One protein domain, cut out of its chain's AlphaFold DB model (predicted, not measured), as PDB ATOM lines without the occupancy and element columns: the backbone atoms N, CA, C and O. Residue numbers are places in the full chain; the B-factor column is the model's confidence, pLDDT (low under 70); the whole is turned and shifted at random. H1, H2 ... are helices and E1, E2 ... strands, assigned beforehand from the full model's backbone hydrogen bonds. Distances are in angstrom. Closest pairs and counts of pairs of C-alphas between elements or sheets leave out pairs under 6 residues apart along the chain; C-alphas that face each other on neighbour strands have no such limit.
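Overview. This is residues 2 to 88 of the 188 residues of an uncharacterized protein of Streptomyces sp. (UniProt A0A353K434). A strongly twisted sheet of five strands curls round helix H3, which fills the hollow on one face, and the short helix H2 is over that same face near the E3 and E4 side. Two small end helices lie outside this body: H1 beside the strands at the sheet's level, and H4, which only grazes the sheet. The 87 printed residues run H1 E1 E2 E3 H2 H3 E4 E5 H4, and the sheet order E1 E2 E5 E4 E3 is mixed. The class is mixed, helices and strands. The whole is compact, with a radius of gyration of the C-alphas of 12.1 A and spans of 40 by 28 by 24 A.

Arrangement. In the sheet, E1, residues 11 to 15, is an edge strand and forms a hairpin with E2, residues 23 to 28; N 13 and O 25 are 2.8 A apart, within hydrogen-bond range. E5, residues 75 to 82, is the antiparallel neighbour of E2, with N 26 and O 81 at 2.8 A. E5 also forms a hairpin with E4, residues 68 to 72, where N 70 and O 78 are 2.8 A apart. The other edge strand, E3, residues 42 to 44, is parallel to E4 at 37 degrees, with N 43 and O 69 at 2.8 A. From edge to edge the strands' lines turn by 81 degrees. H3, residues 52 to 60, is on the sheet; its closest C-alphas to E5 are those of Ala 60 and Pro 82, 4.7 A apart. H2, residues 45 to 50, is on the same face, in two layers, helices on one face of a sheet. H2 stands up from the sheet at 47 degrees, at a height over the sheet of 8.2 A, and lies only just over E3, with 3 of its 6 C-alphas there. H2 and H3 are close but not clearly touching, about perpendicular at 82 degrees, with the C-alphas of Ala 48 and Leu 55 closest at 7.3 A. E3, H2, H3 and E4 form a strand-helix-strand unit, two parallel neighbour strands with helices between, with a right-handed crossover. H1, residues 2 to 6, is on the sheet, at the sheet's level with a height of 1.6 A; its closest C-alphas to E2 are those of Ala 5 and Val 28, 5.3 A apart. H4, residues 84 to 88, only grazes the sheet with residues 84 to 86. In H1, H3 and H4 every O i to N i+4 pair is within hydrogen-bond range; in H2, 1 of 2 is.

Along the chain. H1 begins at C-alpha 2, (206.068, 157.967, 264.306). E5 is the longest strand, 22.0 A from first to last C-alpha; E2 measures 16.2 A, E4 13.6 A, E1 13.1 A and H3 11.9 A. E5 begins at C-alpha 75, (217.667, 155.888, 258.803), and H4 ends at C-alpha 88, (199.481, 174.256, 249.577).

Size, cuts and confidence. The two C-alphas farthest apart, those of Gly 19 and Arg 73, are 39.6 A apart. The printed part has no cut, and the link from E2 to E3, 13 residues, is long. The mean pLDDT of the printed part is 76.1; residues 2 to 8, 16 to 22, 34 to 39, 61 to 65 and 84 to 88 are under 70.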
ATOM      1  N   VAL A   2     205.016 158.245 265.314       56.56
ATOM      2  CA  VAL A   2     206.068 157.967 264.306       56.56
ATOM      3  C   VAL A   2     205.821 156.676 263.524       56.56
ATOM      4  O   VAL A   2     206.054 156.656 262.326       56.56
ATOM      5  N   THR A   3     205.279 155.637 264.166       58.09
ATOM      6  CA  THR A   3     204.817 154.427 263.465       58.09
ATOM      7  C   THR A   3     203.751 154.763 262.422       58.09
ATOM      8  O   THR A   3     203.906 154.389 261.276       58.09
ATOM      9  N   ALA A   4     202.763 155.595 262.775       57.31
ATOM     10  CA  ALA A   4     201.704 156.013 261.856       57.31
ATOM     11  C   ALA A   4     202.258 156.769 260.633       57.31
ATOM     12  O   ALA A   4     201.851 156.496 259.512       57.31
ATOM     13  N   ALA A   5     203.230 157.665 260.830       55.00
ATOM     14  CA  ALA A   5     203.893 158.357 259.724       55.00
ATOM     15  C   ALA A   5     204.786 157.432 258.884       55.00
ATOM     16  O   ALA A   5     204.828 157.578 257.667       55.00
ATOM     17  N   GLY A   6     205.455 156.454 259.504       51.56
ATOM     18  CA  GLY A   6     206.169 155.392 258.786       51.56
ATOM     19  C   GLY A   6     205.239 154.518 257.937       51.56
ATOM     20  O   GLY A   6     205.641 154.065 256.871       51.56
ATOM     21  N   ASP A   7     203.987 154.369 258.367       61.16
ATOM     22  CA  ASP A   7     202.918 153.668 257.649       61.16
ATOM     23  C   ASP A   7     202.183 154.580 256.637       61.16
ATOM     24  O   ASP A   7     201.138 154.212 256.103       61.16
ATOM     25  N   GLY A   8     202.702 155.789 256.374       57.97
ATOM     26  CA  GLY A   8     202.157 156.731 255.388       57.97
ATOM     27  C   GLY A   8     201.040 157.649 255.897       57.97
ATOM     28  O   GLY A   8     200.486 158.429 255.130       57.97
ATOM     29  N   THR A   9     200.702 157.599 257.187       75.06
ATOM     30  CA  THR A   9     199.624 158.409 257.769       75.06
ATOM     31  C   THR A   9     200.123 159.791 258.183       75.06
ATOM     32  O   THR A   9     200.985 159.920 259.059       75.06
ATOM     33  N   VAL A  10     199.518 160.842 257.630       78.38
ATOM     34  CA  VAL A  10     199.712 162.223 258.091       78.38
ATOM     35  C   VAL A  10     198.993 162.423 259.426       78.38
ATOM     36  O   VAL A  10     197.799 162.164 259.547       78.38
ATOM     37  N   THR A  11     199.713 162.889 260.448       83.81
ATOM     38  CA  THR A  11     199.134 163.209 261.765       83.81
ATOM     39  C   THR A  11     199.262 164.700 262.048       83.81
ATOM     40  O   THR A  11     200.378 165.213 262.116       83.81
ATOM     41  N   LEU A  12     198.137 165.384 262.270       81.69
ATOM     42  CA  LEU A  12     198.118 166.791 262.671       81.69
ATOM     43  C   LEU A  12     198.285 166.933 264.186       81.69
ATOM     44  O   LEU A  12     197.656 166.226 264.973       81.69
ATOM     45  N   ILE A  13     199.138 167.870 264.583       83.19
ATOM     46  CA  ILE A  13     199.428 168.225 265.967       83.19
ATOM     47  C   ILE A  13     198.989 169.675 266.143       83.19
ATOM     48  O   ILE A  13     199.608 170.590 265.597       83.19
ATOM     49  N   ALA A  14     197.890 169.854 266.872       74.81
ATOM     50  CA  ALA A  14     197.351 171.164 267.201       74.81
ATOM     51  C   ALA A  14     198.201 171.836 268.278       74.81
ATOM     52  O   ALA A  14     198.572 171.205 269.274       74.81
ATOM     53  N   ARG A  15     198.427 173.134 268.115       70.88
ATOM     54  CA  ARG A  15     198.956 174.020 269.141       70.88
ATOM     55  C   ARG A  15     197.954 175.135 269.381       70.88
ATOM     56  O   ARG A  15     197.591 175.854 268.453       70.88
ATOM     57  N   ASP A  16     197.560 175.293 270.635       65.25
ATOM     58  CA  ASP A  16     196.843 176.480 271.077       65.25
ATOM     59  C   ASP A  16     197.870 177.552 271.460       65.25
ATOM     60  O   ASP A  16     198.672 177.356 272.378       65.25
ATOM     61  N   VAL A  17     197.913 178.647 270.699       62.94
ATOM     62  CA  VAL A  17     198.791 179.788 270.973       62.94
ATOM     63  C   VAL A  17     197.908 180.989 271.299       62.94
ATOM     64  O   VAL A  17     197.279 181.542 270.388       62.94
ATOM     65  N   PRO A  18     197.875 181.439 272.567       58.12
ATOM     66  CA  PRO A  18     197.098 182.608 272.953       58.12
ATOM     67  C   PRO A  18     197.464 183.820 272.086       58.12
ATOM     68  O   PRO A  18     198.633 184.186 271.976       58.12
ATOM     69  N   GLY A  19     196.463 184.420 271.438       59.62
ATOM     70  CA  GLY A  19     196.624 185.625 270.615       59.62
ATOM     71  C   GLY A  19     197.157 185.419 269.188       59.62
ATOM     72  O   GLY A  19     197.221 186.395 268.450       59.62
ATOM     73  N   ARG A  20     197.512 184.192 268.763       57.94
ATOM     74  CA  ARG A  20     197.974 183.907 267.381       57.94
ATOM     75  C   ARG A  20     197.114 182.898 266.609       57.94
ATOM     76  O   ARG A  20     197.455 182.553 265.481       57.94
ATOM     77  N   GLY A  21     195.998 182.454 267.190       58.31
ATOM     78  CA  GLY A  21     195.158 181.406 266.607       58.31
ATOM     79  C   GLY A  21     195.839 180.028 266.623       58.31
ATOM     80  O   GLY A  21     196.990 179.898 267.053       58.31
ATOM     81  N   PRO A  22     195.134 178.969 266.199       62.41
ATOM     82  CA  PRO A  22     195.665 177.616 266.253       62.41
ATOM     83  C   PRO A  22     196.789 177.437 265.223       62.41
ATOM     84  O   PRO A  22     196.585 177.610 264.021       62.41
ATOM     85  N   GLN A  23     197.978 177.064 265.698       71.44
ATOM     86  CA  GLN A  23     199.100 176.679 264.841       71.44
ATOM     87  C   GLN A  23     199.152 175.160 264.726       71.44
ATOM     88  O   GLN A  23     198.871 174.445 265.686       71.44
ATOM     89  N   TRP A  24     199.518 174.655 263.552       78.94
ATOM     90  CA  TRP A  24     199.453 173.226 263.268       78.94
ATOM     91  C   TRP A  24     200.781 172.728 262.712       78.94
ATOM     92  O   TRP A  24     201.302 173.254 261.727       78.94
ATOM     93  N   THR A  25     201.302 171.666 263.318       86.38
ATOM     94  CA  THR A  25     202.418 170.890 262.773       86.38
ATOM     95  C   THR A  25     201.879 169.573 262.255       86.38
ATOM     96  O   THR A  25     201.080 168.920 262.923       86.38
ATOM     97  N   ALA A  26     202.341 169.145 261.091       87.50
ATOM     98  CA  ALA A  26     202.042 167.826 260.576       87.50
ATOM     99  C   ALA A  26     203.257 166.912 260.732       87.50
ATOM    100  O   ALA A  26     204.377 167.274 260.376       87.50
ATOM    101  N   LEU A  27     203.028 165.711 261.252       88.75
ATOM    102  CA  LEU A  27     203.965 164.604 261.157       88.75
ATOM    103  C   LEU A  27     203.637 163.816 259.888       88.75
ATOM    104  O   LEU A  27     202.527 163.300 259.760       88.75
ATOM    105  N   VAL A  28     204.602 163.719 258.978       86.00
ATOM    106  CA  VAL A  28     204.408 163.179 257.626       86.00
ATOM    107  C   VAL A  28     205.458 162.124 257.262       86.00
ATOM    108  O   VAL A  28     206.566 162.148 257.821       86.00
ATOM    109  N   PRO A  29     205.149 161.196 256.334       83.75
ATOM    110  CA  PRO A  29     206.165 160.342 255.723       83.75
ATOM    111  C   PRO A  29     207.180 161.178 254.931       83.75
ATOM    112  O   PRO A  29     206.896 162.290 254.498       83.75
ATOM    113  N   LEU A  30     208.382 160.640 254.701       80.62
ATOM    114  CA  LEU A  30     209.434 161.360 253.964       80.62
ATOM    115  C   LEU A  30     209.107 161.611 252.492       80.62
ATOM    116  O   LEU A  30     209.694 162.505 251.897       80.62
ATOM    117  N   THR A  31     208.179 160.850 251.910       75.00
ATOM    118  CA  THR A  31     207.641 161.115 250.566       75.00
ATOM    119  C   THR A  31     206.958 162.475 250.490       75.00
ATOM    120  O   THR A  31     206.904 163.080 249.427       75.00
ATOM    121  N   GLU A  32     206.502 162.989 251.634       74.12
ATOM    122  CA  GLU A  32     205.972 164.334 251.777       74.12
ATOM    123  C   GLU A  32     207.072 165.363 252.092       74.12
ATOM    124  O   GLU A  32     206.775 166.437 252.610       74.12
ATOM    125  N   VAL A  33     208.345 165.100 251.814       74.69
ATOM    126  CA  VAL A  33     209.418 166.087 251.990       74.69
ATOM    127  C   VAL A  33     210.208 166.193 250.697       74.69
ATOM    128  O   VAL A  33     210.819 165.227 250.255       74.69
ATOM    129  N   ALA A  34     210.189 167.384 250.103       66.25
ATOM    130  CA  ALA A  34     210.774 167.668 248.797       66.25
ATOM    131  C   ALA A  34     212.295 167.464 248.739       66.25
ATOM    132  O   ALA A  34     212.807 166.819 247.831       66.25
ATOM    133  N   ASP A  35     213.008 168.018 249.724       64.81
ATOM    134  CA  ASP A  35     214.451 167.854 249.894       64.81
ATOM    135  C   ASP A  35     214.758 167.620 251.376       64.81
ATOM    136  O   ASP A  35     214.949 168.565 252.151       64.81
ATOM    137  N   PRO A  36     214.753 166.354 251.817       60.91
ATOM    138  CA  PRO A  36     214.972 166.051 253.217       60.91
ATOM    139  C   PRO A  36     216.417 166.358 253.646       60.91
ATOM    140  O   PRO A  36     216.642 166.769 254.778       60.91
ATOM    141  N   ALA A  37     217.423 166.182 252.793       57.16
ATOM    142  CA  ALA A  37     218.777 165.929 253.287       57.16
ATOM    143  C   ALA A  37     219.666 167.172 253.434       57.16
ATOM    144  O   ALA A  37     220.542 167.177 254.300       57.16
ATOM    145  N   THR A  38     219.475 168.209 252.616       58.22
ATOM    146  CA  THR A  38     220.533 169.225 252.454       58.22
ATOM    147  C   THR A  38     220.425 170.384 253.452       58.22
ATOM    148  O   THR A  38     221.438 170.945 253.863       58.22
ATOM    149  N   HIS A  39     219.211 170.702 253.923       64.94
ATOM    150  CA  HIS A  39     218.961 171.887 254.761       64.94
ATOM    151  C   HIS A  39     218.049 171.648 255.977       64.94
ATOM    152  O   HIS A  39     217.760 172.598 256.712       64.94
ATOM    153  N   CYS A  40     217.625 170.413 256.260       78.44
ATOM    154  CA  CYS A  40     216.753 170.119 257.403       78.44
ATOM    155  C   CYS A  40     217.543 169.571 258.609       78.44
ATOM    156  O   CYS A  40     218.371 168.673 258.444       78.44
ATOM    157  N   PRO A  41     217.299 170.049 259.845       85.12
ATOM    158  CA  PRO A  41     217.882 169.454 261.041       85.12
ATOM    159  C   PRO A  41     217.395 168.009 261.215       85.12
ATOM    160  O   PRO A  41     216.199 167.731 261.097       85.12
ATOM    161  N   VAL A  42     218.313 167.089 261.524       90.25
ATOM    162  CA  VAL A  42     218.008 165.664 261.718       90.25
ATOM    163  C   VAL A  42     218.080 165.291 263.192       90.25
ATOM    164  O   VAL A  42     219.107 165.468 263.848       90.25
ATOM    165  N   TRP A  43     217.011 164.681 263.699       91.62
ATOM    166  CA  TRP A  43     216.874 164.302 265.099       91.62
ATOM    167  C   TRP A  43     216.704 162.790 265.260       91.62
ATOM    168  O   TRP A  43     215.738 162.212 264.758       91.62
ATOM    169  N   PRO A  44     217.588 162.105 266.006       92.38
ATOM    170  CA  PRO A  44     217.322 160.742 266.450       92.38
ATOM    171  C   PRO A  44     216.050 160.700 267.300       92.38
ATOM    172  O   PRO A  44     215.902 161.509 268.218       92.38
ATOM    173  N   LEU A  45     215.158 159.733 267.068       90.06
ATOM    174  CA  LEU A  45     213.854 159.654 267.745       90.06
ATOM    175  C   LEU A  45     213.936 159.722 269.273       90.06
ATOM    176  O   LEU A  45     213.091 160.342 269.915       90.06
ATOM    177  N   LEU A  46     214.967 159.117 269.866       88.69
ATOM    178  CA  LEU A  46     215.171 159.149 271.313       88.69
ATOM    179  C   LEU A  46     215.450 160.574 271.828       88.69
ATOM    180  O   LEU A  46     214.998 160.937 272.913       88.69
ATOM    181  N   ALA A  47     216.177 161.376 271.046       88.94
ATOM    182  CA  ALA A  47     216.455 162.777 271.346       88.94
ATOM    183  C   ALA A  47     215.235 163.658 271.043       88.94
ATOM    184  O   ALA A  47     214.860 164.481 271.878       88.94
ATOM    185  N   ALA A  48     214.572 163.423 269.905       89.38
ATOM    186  CA  ALA A  48     213.362 164.136 269.504       89.38
ATOM    187  C   ALA A  48     212.244 163.989 270.541       89.38
ATOM    188  O   ALA A  48     211.619 164.973 270.919       89.38
ATOM    189  N   ARG A  49     212.048 162.782 271.094       86.94
ATOM    190  CA  ARG A  49     211.020 162.515 272.114       86.94
ATOM    191  C   ARG A  49     211.166 163.400 273.353       86.94
ATOM    192  O   ARG A  49     210.163 163.816 273.917       86.94
ATOM    193  N   LYS A  50     212.400 163.696 273.773       88.12
ATOM    194  CA  LYS A  50     212.671 164.558 274.936       88.12
ATOM    195  C   LYS A  50     212.428 166.042 274.650       88.12
ATOM    196  O   LYS A  50     212.281 166.811 275.590       88.12
ATOM    197  N   LYS A  51     212.408 166.434 273.374       88.81
ATOM    198  CA  LYS A  51     212.290 167.821 272.906       88.81
ATOM    199  C   LYS A  51     211.050 168.048 272.037       88.81
ATOM    200  O   LYS A  51     210.996 169.027 271.307       88.81
ATOM    201  N   LEU A  52     210.066 167.150 272.096       84.19
ATOM    202  CA  LEU A  52     208.984 167.113 271.112       84.19
ATOM    203  C   LEU A  52     208.215 168.437 271.037       84.19
ATOM    204  O   LEU A  52     207.963 168.904 269.936       84.19
ATOM    205  N   GLY A  53     207.917 169.063 272.182       82.31
ATOM    206  CA  GLY A  53     207.254 170.370 272.212       82.31
ATOM    207  C   GLY A  53     208.047 171.452 271.476       82.31
ATOM    208  O   GLY A  53     207.499 172.128 270.619       82.31
ATOM    209  N   GLN A  54     209.358 171.540 271.719       85.12
ATOM    210  CA  GLN A  54     210.230 172.488 271.020       85.12
ATOM    211  C   GLN A  54     210.278 172.219 269.508       85.12
ATOM    212  O   GLN A  54     210.185 173.145 268.717       85.12
ATOM    213  N   LEU A  55     210.404 170.956 269.093       87.12
ATOM    214  CA  LEU A  55     210.485 170.612 267.668       87.12
ATOM    215  C   LEU A  55     209.177 170.882 266.921       87.12
ATOM    216  O   LEU A  55     209.207 171.273 265.758       87.12
ATOM    217  N   VAL A  56     208.040 170.667 267.586       85.38
ATOM    218  CA  VAL A  56     206.721 171.059 267.080       85.38
ATOM    219  C   VAL A  56     206.661 172.579 266.944       85.38
ATOM    220  O   VAL A  56     206.312 173.070 265.878       85.38
ATOM    221  N   ASP A  57     207.095 173.326 267.960       79.06
ATOM    222  CA  ASP A  57     207.107 174.791 267.934       79.06
ATOM    223  C   ASP A  57     208.002 175.367 266.826       79.06
ATOM    224  O   ASP A  57     207.627 176.340 266.168       79.06
ATOM    225  N   ASP A  58     209.167 174.763 266.596       82.12
ATOM    226  CA  ASP A  58     210.110 175.172 265.554       82.12
ATOM    227  C   ASP A  58     209.580 174.849 264.143       82.12
ATOM    228  O   ASP A  58     209.885 175.564 263.186       82.12
ATOM    229  N   ALA A  59     208.767 173.795 264.004       81.88
ATOM    230  CA  ALA A  59     208.140 173.405 262.741       81.88
ATOM    231  C   ALA A  59     206.816 174.138 262.467       81.88
ATOM    232  O   ALA A  59     206.463 174.327 261.312       81.88
ATOM    233  N   ALA A  60     206.061 174.533 263.496       75.19
ATOM    234  CA  ALA A  60     204.720 175.113 263.359       75.19
ATOM    235  C   ALA A  60     204.706 176.539 262.790       75.19
ATOM    236  O   ALA A  60     203.657 177.009 262.348       75.19
ATOM    237  N   ARG A  61     205.831 177.262 262.858       69.50
ATOM    238  CA  ARG A  61     205.876 178.667 262.443       69.50
ATOM    239  C   ARG A  61     205.663 178.781 260.937       69.50
ATOM    240  O   ARG A  61     206.204 178.014 260.156       69.50
ATOM    241  N   TRP A  62     204.902 179.773 260.514       55.19
ATOM    242  CA  TRP A  62     204.786 180.134 259.108       55.19
ATOM    243  C   TRP A  62     205.121 181.621 258.970       55.19
ATOM    244  O   TRP A  62     204.731 182.385 259.857       55.19
ATOM    245  N   PRO A  63     205.872 182.038 257.934       52.81
ATOM    246  CA  PRO A  63     206.513 181.221 256.890       52.81
ATOM    247  C   PRO A  63     207.861 180.602 257.323       52.81
ATOM    248  O   PRO A  63     208.501 179.897 256.551       52.81
ATOM    249  N   THR A  64     208.300 180.855 258.558       62.16
ATOM    250  CA  THR A  64     209.671 180.579 259.037       62.16
ATOM    251  C   THR A  64     209.927 179.189 259.595       62.16
ATOM    252  O   THR A  64     211.062 178.871 259.958       62.16
ATOM    253  N   GLY A  65     208.887 178.374 259.745       67.94
ATOM    254  CA  GLY A  65     208.995 177.061 260.360       67.94
ATOM    255  C   GLY A  65     209.892 176.169 259.533       67.94
ATOM    256  O   GLY A  65     209.740 176.042 258.318       67.94
ATOM    257  N   ARG A  66     210.848 175.541 260.209       75.38
ATOM    258  CA  ARG A  66     211.829 174.685 259.551       75.38
ATOM    259  C   ARG A  66     211.401 173.238 259.698       75.38
ATOM    260  O   ARG A  66     211.186 172.770 260.816       75.38
ATOM    261  N   THR A  67     211.342 172.526 258.578       84.75
ATOM    262  CA  THR A  67     211.120 171.079 258.551       84.75
ATOM    263  C   THR A  67     212.135 170.366 259.446       84.75
ATOM    264  O   THR A  67     213.342 170.558 259.298       84.75
ATOM    265  N   GLN A  68     211.654 169.535 260.374       88.94
ATOM    266  CA  GLN A  68     212.490 168.746 261.285       88.94
ATOM    267  C   GLN A  68     212.443 167.278 260.868       88.94
ATOM    268  O   GLN A  68     211.383 166.651 260.914       88.94
ATOM    269  N   LEU A  69     213.581 166.693 260.503       90.19
ATOM    270  CA  LEU A  69     213.639 165.279 260.152       90.19
ATOM    271  C   LEU A  69     213.809 164.397 261.383       90.19
ATOM    272  O   LEU A  69     214.576 164.703 262.297       90.19
ATOM    273  N   LEU A  70     213.157 163.241 261.363       91.12
ATOM    274  CA  LEU A  70     213.261 162.223 262.396       91.12
ATOM    275  C   LEU A  70     214.009 161.002 261.862       91.12
ATOM    276  O   LEU A  70     213.723 160.514 260.769       91.12
ATOM    277  N   SER A  71     214.940 160.472 262.658       91.56
ATOM    278  CA  SER A  71     215.705 159.271 262.320       91.56
ATOM    279  C   SER A  71     215.602 158.170 263.375       91.56
ATOM    280  O   SER A  71     215.604 158.415 264.585       91.56
ATOM    281  N   TYR A  72     215.573 156.921 262.918       89.69
ATOM    282  CA  TYR A  72     215.677 155.724 263.743       89.69
ATOM    283  C   TYR A  72     216.833 154.864 263.242       89.69
ATOM    284  O   TYR A  72     216.931 154.594 262.052       89.69
ATOM    285  N   ARG A  73     217.739 154.445 264.137       87.88
ATOM    286  CA  ARG A  73     218.919 153.625 263.786       87.88
ATOM    287  C   ARG A  73     219.718 154.156 262.575       87.88
ATOM    288  O   ARG A  73     220.254 153.369 261.809       87.88
ATOM    289  N   ARG A  74     219.853 155.487 262.460       83.00
ATOM    290  CA  ARG A  74     220.532 156.213 261.358       83.00
ATOM    291  C   ARG A  74     219.792 156.227 260.013       83.00
ATOM    292  O   ARG A  74     220.344 156.718 259.037       83.00
ATOM    293  N   THR A  75     218.547 155.773 259.969       86.75
ATOM    294  CA  THR A  75     217.667 155.888 258.803       86.75
ATOM    295  C   THR A  75     216.649 156.991 259.056       86.75
ATOM    296  O   THR A  75     216.083 157.055 260.149       86.75
ATOM    297  N   LEU A  76     216.424 157.878 258.085       87.56
ATOM    298  CA  LEU A  76     215.327 158.843 258.157       87.56
ATOM    299  C   LEU A  76     213.995 158.081 258.090       87.56
ATOM    300  O   LEU A  76     213.864 157.159 257.291       87.56
ATOM    301  N   VAL A  77     213.015 158.458 258.911       88.75
ATOM    302  CA  VAL A  77     211.732 157.731 259.002       88.75
ATOM    303  C   VAL A  77     210.491 158.609 258.874       88.75
ATOM    304  O   VAL A  77     209.446 158.104 258.488       88.75
ATOM    305  N   ALA A  78     210.575 159.896 259.207       89.69
ATOM    306  CA  ALA A  78     209.451 160.830 259.142       89.69
ATOM    307  C   ALA A  78     209.958 162.276 259.220       89.69
ATOM    308  O   ALA A  78     211.133 162.505 259.532       89.69
ATOM    309  N   ALA A  79     209.066 163.240 259.014       89.62
ATOM    310  CA  ALA A  79     209.350 164.655 259.223       89.62
ATOM    311  C   ALA A  79     208.209 165.376 259.945       89.62
ATOM    312  O   ALA A  79     207.047 164.991 259.823       89.62
ATOM    313  N   LEU A  80     208.556 166.422 260.692       89.00
ATOM    314  CA  LEU A  80     207.621 167.434 261.176       89.00
ATOM    315  C   LEU A  80     207.701 168.642 260.243       89.00
ATOM    316  O   LEU A  80     208.785 169.201 260.068       89.00
ATOM    317  N   VAL A  81     206.570 169.037 259.667       84.19
ATOM    318  CA  VAL A  81     206.442 170.172 258.740       84.19
ATOM    319  C   VAL A  81     205.342 171.127 259.223       84.19
ATOM    320  O   VAL A  81     204.419 170.677 259.914       84.19
ATOM    321  N   PRO A  82     205.380 172.425 258.873       80.25
ATOM    322  CA  PRO A  82     204.229 173.298 259.085       80.25
ATOM    323  C   PRO A  82     203.027 172.748 258.304       80.25
ATOM    324  O   PRO A  82     203.153 172.442 257.119       80.25
ATOM    325  N   ALA A  83     201.858 172.594 258.933       77.81
ATOM    326  CA  ALA A  83     200.716 171.943 258.277       77.81
ATOM    327  C   ALA A  83     200.196 172.716 257.051       77.81
ATOM    328  O   ALA A  83     199.673 172.102 256.126       77.81
ATOM    329  N   SER A  84     200.400 174.037 257.000       69.00
ATOM    330  CA  SER A  84     200.102 174.860 255.818       69.00
ATOM    331  C   SER A  84     200.840 174.382 254.565       69.00
ATOM    332  O   SER A  84     200.263 174.371 253.487       69.00
ATOM    333  N   THR A  85     202.053 173.841 254.714       67.19
ATOM    334  CA  THR A  85     202.833 173.283 253.592       67.19
ATOM    335  C   THR A  85     202.207 172.038 252.962       67.19
ATOM    336  O   THR A  85     202.600 171.646 251.865       67.19
ATOM    337  N   LEU A  86     201.254 171.402 253.653       69.69
ATOM    338  CA  LEU A  86     200.457 170.306 253.108       69.69
ATOM    339  C   LEU A  86     199.192 170.817 252.426       69.69
ATOM    340  O   LEU A  86     198.797 170.267 251.406       69.69
ATOM    341  N   VAL A  87     198.586 171.883 252.954       62.25
ATOM    342  CA  VAL A  87     197.422 172.533 252.334       62.25
ATOM    343  C   VAL A  87     197.800 173.074 250.953       62.25
ATOM    344  O   VAL A  87     197.110 172.777 249.979       62.25
ATOM    345  N   ASP A  88     198.960 173.725 250.844       54.53
ATOM    346  CA  ASP A  88     199.481 174.256 249.577       54.53
ATOM    347  C   ASP A  88     199.856 173.155 248.563       54.53
ATOM    348  O   ASP A  88     200.001 173.425 247.376       54.53
TER     349      ASP A  88